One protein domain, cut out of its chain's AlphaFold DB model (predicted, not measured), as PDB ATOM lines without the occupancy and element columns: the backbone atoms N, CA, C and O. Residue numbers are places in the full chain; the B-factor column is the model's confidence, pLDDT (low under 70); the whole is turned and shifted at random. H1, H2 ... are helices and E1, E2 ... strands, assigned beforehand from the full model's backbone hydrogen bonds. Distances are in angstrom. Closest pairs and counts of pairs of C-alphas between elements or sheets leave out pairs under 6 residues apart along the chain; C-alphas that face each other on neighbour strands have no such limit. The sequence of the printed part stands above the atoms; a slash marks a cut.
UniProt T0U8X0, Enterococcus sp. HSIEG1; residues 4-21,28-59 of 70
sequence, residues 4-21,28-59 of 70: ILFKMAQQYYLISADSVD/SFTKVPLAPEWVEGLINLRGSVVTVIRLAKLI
ATOM      1  N   ILE A   4     178.178 112.402  79.955       97.31
ATOM      2  CA  ILE A   4     178.323 111.349  80.959       97.31
ATOM      3  C   ILE A   4     179.072 110.184  80.318       97.31
ATOM      4  O   ILE A   4     178.631 109.627  79.313       97.31
ATOM      5  N   LEU A   5     180.214 109.834  80.911       96.00
ATOM      6  CA  LEU A   5     181.011 108.667  80.553       96.00
ATOM      7  C   LEU A   5     180.519 107.458  81.345       96.00
ATOM      8  O   LEU A   5     180.490 107.490  82.574       96.00
ATOM      9  N   PHE A   6     180.185 106.377  80.650       93.50
ATOM     10  CA  PHE A   6     179.820 105.113  81.281       93.50
ATOM     11  C   PHE A   6     180.468 103.936  80.559       93.50
ATOM     12  O   PHE A   6     180.854 104.025  79.392       93.50
ATOM     13  N   LYS A   7     180.613 102.822  81.274       91.00
ATOM     14  CA  LYS A   7     181.204 101.598  80.742       91.00
ATOM     15  C   LYS A   7     180.120 100.559  80.507       91.00
ATOM     16  O   LYS A   7     179.303 100.297  81.387       91.00
ATOM     17  N   MET A   8     180.155  99.929  79.343       90.06
ATOM     18  CA  MET A   8     179.307  98.793  79.005       90.06
ATOM     19  C   MET A   8     180.177  97.703  78.378       90.06
ATOM     20  O   MET A   8     180.923  97.957  77.431       90.06
ATOM     21  N   ALA A   9     180.116  96.491  78.936       85.38
ATOM     22  CA  ALA A   9     181.068  95.419  78.639       85.38
ATOM     23  C   ALA A   9     182.529  95.904  78.790       85.38
ATOM     24  O   ALA A   9     182.941  96.291  79.884       85.38
ATOM     25  N   GLN A  10     183.312  95.896  77.710       85.31
ATOM     26  CA  GLN A  10     184.724  96.299  77.711       85.31
ATOM     27  C   GLN A  10     184.970  97.684  77.094       85.31
ATOM     28  O   GLN A  10     186.118  98.053  76.870       85.31
ATOM     29  N   GLN A  11     183.917  98.466  76.838       86.50
ATOM     30  CA  GLN A  11     184.018  99.749  76.141       86.50
ATOM     31  C   GLN A  11     183.414 100.899  76.934       86.50
ATOM     32  O   GLN A  11     182.500 100.719  77.744       86.50
ATOM     33  N   TYR A  12     183.932 102.089  76.650       92.00
ATOM     34  CA  TYR A  12     183.424 103.346  77.162       92.00
ATOM     35  C   TYR A  12     182.512 104.010  76.138       92.00
ATOM     36  O   TYR A  12     182.835 104.076  74.954       92.00
ATOM     37  N   TYR A  13     181.392 104.523  76.625       92.19
ATOM     38  CA  TYR A  13     180.386 105.227  75.847       92.19
ATOM     39  C   TYR A  13     180.128 106.593  76.472       92.19
ATOM     40  O   TYR A  13     180.379 106.817  77.660       92.19
ATOM     41  N   LEU A  14     179.614 107.505  75.654       94.75
ATOM     42  CA  LEU A  14     179.262 108.853  76.060       94.75
ATOM     43  C   LEU A  14     177.802 109.125  75.706       94.75
ATOM     44  O   LEU A  14     177.352 108.797  74.610       94.75
ATOM     45  N   ILE A  15     177.087 109.766  76.623       94.69
ATOM     46  CA  ILE A  15     175.744 110.303  76.393       94.69
ATOM     47  C   ILE A  15     175.722 111.779  76.795       94.69
ATOM     48  O   ILE A  15     176.457 112.186  77.697       94.69
ATOM     49  N   SER A  16     174.918 112.592  76.107       97.38
ATOM     50  CA  SER A  16     174.737 113.993  76.494       97.38
ATOM     51  C   SER A  16     174.096 114.062  77.876       97.38
ATOM     52  O   SER A  16     173.080 113.406  78.114       97.38
ATOM     53  N   ALA A  17     174.646 114.878  78.775       96.94
ATOM     54  CA  ALA A  17     174.036 115.101  80.083       96.94
ATOM     55  C   ALA A  17     172.630 115.713  79.958       96.94
ATOM     56  O   ALA A  17     171.760 115.391  80.754       96.94
ATOM     57  N   ASP A  18     172.377 116.496  78.905       97.12
ATOM     58  CA  ASP A  18     171.067 117.110  78.644       97.12
ATOM     59  C   ASP A  18     169.980 116.078  78.278       97.12
ATOM     60  O   ASP A  18     168.797 116.398  78.284       97.12
ATOM     61  N   SER A  19     170.374 114.844  77.936       95.88
ATOM     62  CA  SER A  19     169.457 113.730  77.639       95.88
ATOM     63  C   SER A  19     169.265 112.754  78.804       95.88
ATOM     64  O   SER A  19     168.666 111.697  78.615       95.88
ATOM     65  N   VAL A  20     169.808 113.065  79.985       95.88
ATOM     66  CA  VAL A  20     169.746 112.198  81.168       95.88
ATOM     67  C   VAL A  20     168.987 112.908  82.279       95.88
ATOM     68  O   VAL A  20     169.480 113.879  82.844       95.88
ATOM     69  N   ASP A  21     167.810 112.384  82.620       94.75
ATOM     70  CA  ASP A  21     166.989 112.931  83.705       94.75
ATOM     71  C   ASP A  21     167.621 112.673  85.081       94.75
ATOM     72  O   ASP A  21     167.722 113.572  85.915       94.75
ATOM     73  N   SER A  28     165.561  96.756  91.587       91.38
ATOM     74  CA  SER A  28     164.841  95.515  91.294       91.38
ATOM     75  C   SER A  28     163.685  95.814  90.339       91.38
ATOM     76  O   SER A  28     162.939  96.762  90.565       91.38
ATOM     77  N   PHE A  29     163.520  95.001  89.296       94.81
ATOM     78  CA  PHE A  29     162.469  95.163  88.289       94.81
ATOM     79  C   PHE A  29     161.506  93.977  88.265       94.81
ATOM     80  O   PHE A  29     161.869  92.829  88.533       94.81
ATOM     81  N   THR A  30     160.256  94.255  87.910       96.56
ATOM     82  CA  THR A  30     159.220  93.249  87.679       96.56
ATOM     83  C   THR A  30     159.288  92.780  86.232       96.56
ATOM     84  O   THR A  30     159.137  93.580  85.311       96.56
ATOM     85  N   LYS A  31     159.512  91.477  86.019       95.12
ATOM     86  CA  LYS A  31     159.591  90.897  84.671       95.12
ATOM     87  C   LYS A  31     158.278  91.072  83.912       95.12
ATOM     88  O   LYS A  31     157.203  90.839  84.464       95.12
ATOM     89  N   VAL A  32     158.390  91.399  82.629       96.25
ATOM     90  CA  VAL A  32     157.253  91.473  81.707       96.25
ATOM     91  C   VAL A  32     157.180  90.163  80.913       96.25
ATOM     92  O   VAL A  32     158.149  89.818  80.233       96.25
ATOM     93  N   PRO A  33     156.071  89.403  80.992       95.50
ATOM     94  CA  PRO A  33     155.901  88.190  80.201       95.50
ATOM     95  C   PRO A  33     155.990  88.473  78.700       95.50
ATOM     96  O   PRO A  33     155.456  89.474  78.231       95.50
ATOM     97  N   LEU A  34     156.625  87.563  77.953       95.81
ATOM     98  CA  LEU A  34     156.756  87.623  76.488       95.81
ATOM     99  C   LEU A  34     157.496  88.863  75.952       95.81
ATOM    100  O   LEU A  34     157.435  89.146  74.756       95.81
ATOM    101  N   ALA A  35     158.195  89.607  76.811       96.12
ATOM    102  CA  ALA A  35     158.961  90.760  76.375       96.12
ATOM    103  C   ALA A  35     160.219  90.338  75.589       96.12
ATOM    104  O   ALA A  35     160.785  89.272  75.857       96.12
ATOM    105  N   PRO A  36     160.685  91.170  74.640       96.06
ATOM    106  CA  PRO A  36     161.964  90.957  73.968       96.06
ATOM    107  C   PRO A  36     163.131  90.868  74.959       96.06
ATOM    108  O   PRO A  36     163.092  91.482  76.023       96.06
ATOM    109  N   GLU A  37     164.217  90.184  74.587       93.50
ATOM    110  CA  GLU A  37     165.351  89.934  75.495       93.50
ATOM    111  C   GLU A  37     166.023  91.197  76.053       93.50
ATOM    112  O   GLU A  37     166.649  91.145  77.116       93.50
ATOM    113  N   TRP A  38     165.926  92.318  75.334       94.81
ATOM    114  CA  TRP A  38     166.464  93.619  75.734       94.81
ATOM    115  C   TRP A  38     165.575  94.371  76.734       94.81
ATOM    116  O   TRP A  38     166.009  95.397  77.255       94.81
ATOM    117  N   VAL A  39     164.378  93.871  77.044       96.19
ATOM    118  CA  VAL A  39     163.522  94.377  78.126       96.19
ATOM    119  C   VAL A  39     163.788  93.560  79.384       96.19
ATOM    120  O   VAL A  39     163.539  92.359  79.432       96.19
ATOM    121  N   GLU A  40     164.272  94.214  80.435       94.50
ATOM    122  CA  GLU A  40     164.508  93.557  81.724       94.50
ATOM    123  C   GLU A  40     163.228  93.534  82.571       94.50
ATOM    124  O   GLU A  40     162.939  92.540  83.241       94.50
ATOM    125  N   GLY A  41     162.414  94.590  82.492       96.44
ATOM    126  CA  GLY A  41     161.133  94.645  83.181       96.44
ATOM    127  C   GLY A  41     160.594  96.058  83.365       96.44
ATOM    128  O   GLY A  41     160.948  96.980  82.632       96.44
ATOM    129  N   LEU A  42     159.741  96.212  84.372       96.88
ATOM    130  CA  LEU A  42     159.184  97.484  84.820       96.88
ATOM    131  C   LEU A  42     159.690  97.815  86.220       96.88
ATOM    132  O   LEU A  42     159.875  96.917  87.046       96.88
ATOM    133  N   ILE A  43     159.858  99.101  86.504       96.00
ATOM    134  CA  ILE A  43     160.122  99.607  87.852       96.00
ATOM    135  C   ILE A  43     159.135 100.713  88.188       96.00
ATOM    136  O   ILE A  43     158.606 101.384  87.302       96.00
ATOM    137  N   ASN A  44     158.916 100.915  89.482       94.62
ATOM    138  CA  ASN A  44     158.248 102.103  89.978       94.62
ATOM    139  C   ASN A  44     159.312 103.130  90.383       94.62
ATOM    140  O   ASN A  44     160.002 102.957  91.388       94.62
ATOM    141  N   LEU A  45     159.433 104.189  89.593       94.50
ATOM    142  CA  LEU A  45     160.329 105.304  89.832       94.50
ATOM    143  C   LEU A  45     159.520 106.483  90.378       94.50
ATOM    144  O   LEU A  45     158.864 107.208  89.634       94.50
ATOM    145  N   ARG A  46     159.531 106.642  91.707       92.94
ATOM    146  CA  ARG A  46     158.839 107.725  92.441       92.94
ATOM    147  C   ARG A  46     157.346 107.878  92.083       92.94
ATOM    148  O   ARG A  46     156.833 108.990  92.028       92.94
ATOM    149  N   GLY A  47     156.642 106.769  91.856       94.25
ATOM    150  CA  GLY A  47     155.222 106.741  91.477       94.25
ATOM    151  C   GLY A  47     154.976 106.568  89.975       94.25
ATOM    152  O   GLY A  47     153.853 106.252  89.585       94.25
ATOM    153  N   SER A  48     156.012 106.708  89.146       94.75
ATOM    154  CA  SER A  48     155.936 106.525  87.698       94.75
ATOM    155  C   SER A  48     156.410 105.132  87.304       94.75
ATOM    156  O   SER A  48     157.528 104.728  87.622       94.75
ATOM    157  N   VAL A  49     155.574 104.389  86.582       95.31
ATOM    158  CA  VAL A  49     155.982 103.102  86.008       95.31
ATOM    159  C   VAL A  49     156.842 103.366  84.779       95.31
ATOM    160  O   VAL A  49     156.375 103.977  83.820       95.31
ATOM    161  N   VAL A  50     158.085 102.891  84.803       95.69
ATOM    162  CA  VAL A  50     159.027 103.035  83.685       95.69
ATOM    163  C   VAL A  50     159.611 101.683  83.282       95.69
ATOM    164  O   VAL A  50     159.751 100.770  84.101       95.69
ATOM    165  N   THR A  51     159.943 101.551  81.999       95.62
ATOM    166  CA  THR A  51     160.530 100.336  81.426       95.62
ATOM    167  C   THR A  51     162.040 100.338  81.601       95.62
ATOM    168  O   THR A  51     162.716 101.291  81.223       95.62
ATOM    169  N   VAL A  52     162.581  99.232  82.105       95.62
ATOM    170  CA  VAL A  52     164.023  98.995  82.174       95.62
ATOM    171  C   VAL A  52     164.451  98.188  80.959       95.62
ATOM    172  O   VAL A  52     163.998  97.058  80.754       95.62
ATOM    173  N   ILE A  53     165.357  98.760  80.173       94.69
ATOM    174  CA  ILE A  53     165.987  98.100  79.030       94.69
ATOM    175  C   ILE A  53     167.457  97.799  79.325       94.69
ATOM    176  O   ILE A  53     168.157  98.585  79.965       94.69
ATOM    177  N   ARG A  54     167.961  96.672  78.821       92.19
ATOM    178  CA  ARG A  54     169.393  96.365  78.826       92.19
ATOM    179  C   ARG A  54     170.011  96.852  77.525       92.19
ATOM    180  O   ARG A  54     169.958  96.156  76.515       92.19
ATOM    181  N   LEU A  55     170.656  98.018  77.579       92.25
ATOM    182  CA  LEU A  55     171.264  98.658  76.409       92.25
ATOM    183  C   LEU A  55     172.192  97.709  75.630       92.25
ATOM    184  O   LEU A  55     172.072  97.617  74.417       92.25
ATOM    185  N   ALA A  56     173.015  96.912  76.324       88.94
ATOM    186  CA  ALA A  56     173.941  95.948  75.711       88.94
ATOM    187  C   ALA A  56     173.274  94.876  74.827       88.94
ATOM    188  O   ALA A  56     173.952  94.263  74.011       88.94
ATOM    189  N   LYS A  57     171.975  94.615  75.022       90.69
ATOM    190  CA  LYS A  57     171.180  93.701  74.188       90.69
ATOM    191  C   LYS A  57     170.378  94.436  73.113       90.69
ATOM    192  O   LYS A  57     169.907  93.804  72.175       90.69
ATOM    193  N   LEU A  58     170.156  95.740  73.288       91.12
ATOM    194  CA  LEU A  58     169.377  96.559  72.365       91.12
ATOM    195  C   LEU A  58     170.233  97.080  71.211       91.12
ATOM    196  O   LEU A  58     169.768  97.117  70.074       91.12
ATOM    197  N   ILE A  59     171.466  97.498  71.501       87.81
ATOM    198  CA  ILE A  59     172.387  98.033  70.498       87.81
ATOM    199  C   ILE A  59     173.487  97.019  70.176       87.81
ATOM    200  O   ILE A  59     173.917  96.285  71.071       87.81
TER     201      ILE A  59
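AT A GLANCE: This is residues 4 to 21 and 28 to 59 of the 70 residues of a protein of Enterococcus sp. HSIEG1 (UniProt T0U8X0). Two separate antiparallel hairpins, E3 with E4 and E1 with E2, lie toward opposite ends of the longest axis, with a gap between them and the short helix H1 near one end of that gap. The arrangement is open: the hairpins form two sheets of two strands each that do not join, and residues 28 to 38, with no named element, make a wide loop leading into E3. The printed part has 50 residues with four named strands and one named helix, in the order E1, E2, E3, E4, H1, and its class is mostly strand. It is loose, with a radius of gyration of the C-alphas of 12.9 A, and the C-alphas span 31 by 25 by 15 A.

HOW THE PARTS SIT: E3, residues 39 to 45, and E4, residues 48 to 53, form a hairpin of antiparallel neighbours, with 154 degrees between their directions. The C-alphas of Val 39 and Ile 53 face each other at 4.6 A. Within hydrogen-bond range are N 45 and O 48, at 2.8 A, and N 52 and O 41, at 2.8 A. H1, residues 55 to 58, follows E4 after a tight link of one residue. It is only just apart from E3, the closest C-alphas being 8.5 A apart. H1 is too short for any pair of O i and N i+4 inside it, and its one pair of O i and N i+3 is within range. E1, residues 4 to 8, has one pair of C-alphas within 8 A of H1, those of Met 8 and Ala 56, 6.9 A apart. E1 forms the other hairpin with E2, residues 11 to 16, antiparallel at 147 degrees; N 4 and O 15 are 2.8 A apart, and N 8 and O 11 are 2.9 A apart, within hydrogen-bond range. E1 is apart from E3 and E4, and E2 is apart from E3, E4 and H1.

IN THESE COORDINATES: E3 has 7 residues, the most of any strand, and measures 16.3 A from C-alpha 39 at (163.522, 94.377, 78.126) to C-alpha 45. E4 measures 15.7 A, E2 17.0 A and E1 12.7 A. E1 begins with C-alpha 4 at (178.323, 111.349, 80.959). H1 is 4.9 A long and ends with C-alpha 58 at (169.377, 96.559, 72.365).

THE WHOLE: The two C-alphas farthest apart are those of Gln 10 and Gly 47, at 34.2 A. Residues 22 to 27 are cut out, and C-alphas 21 and 28 are 19.1 A apart across the cut, which falls in the link from E2 to E3. The links E1 to E2, E3 to E4 and E4 to H1 are tight. The mean pLDDT of the printed part is 93.9, and no printed residue is under 70.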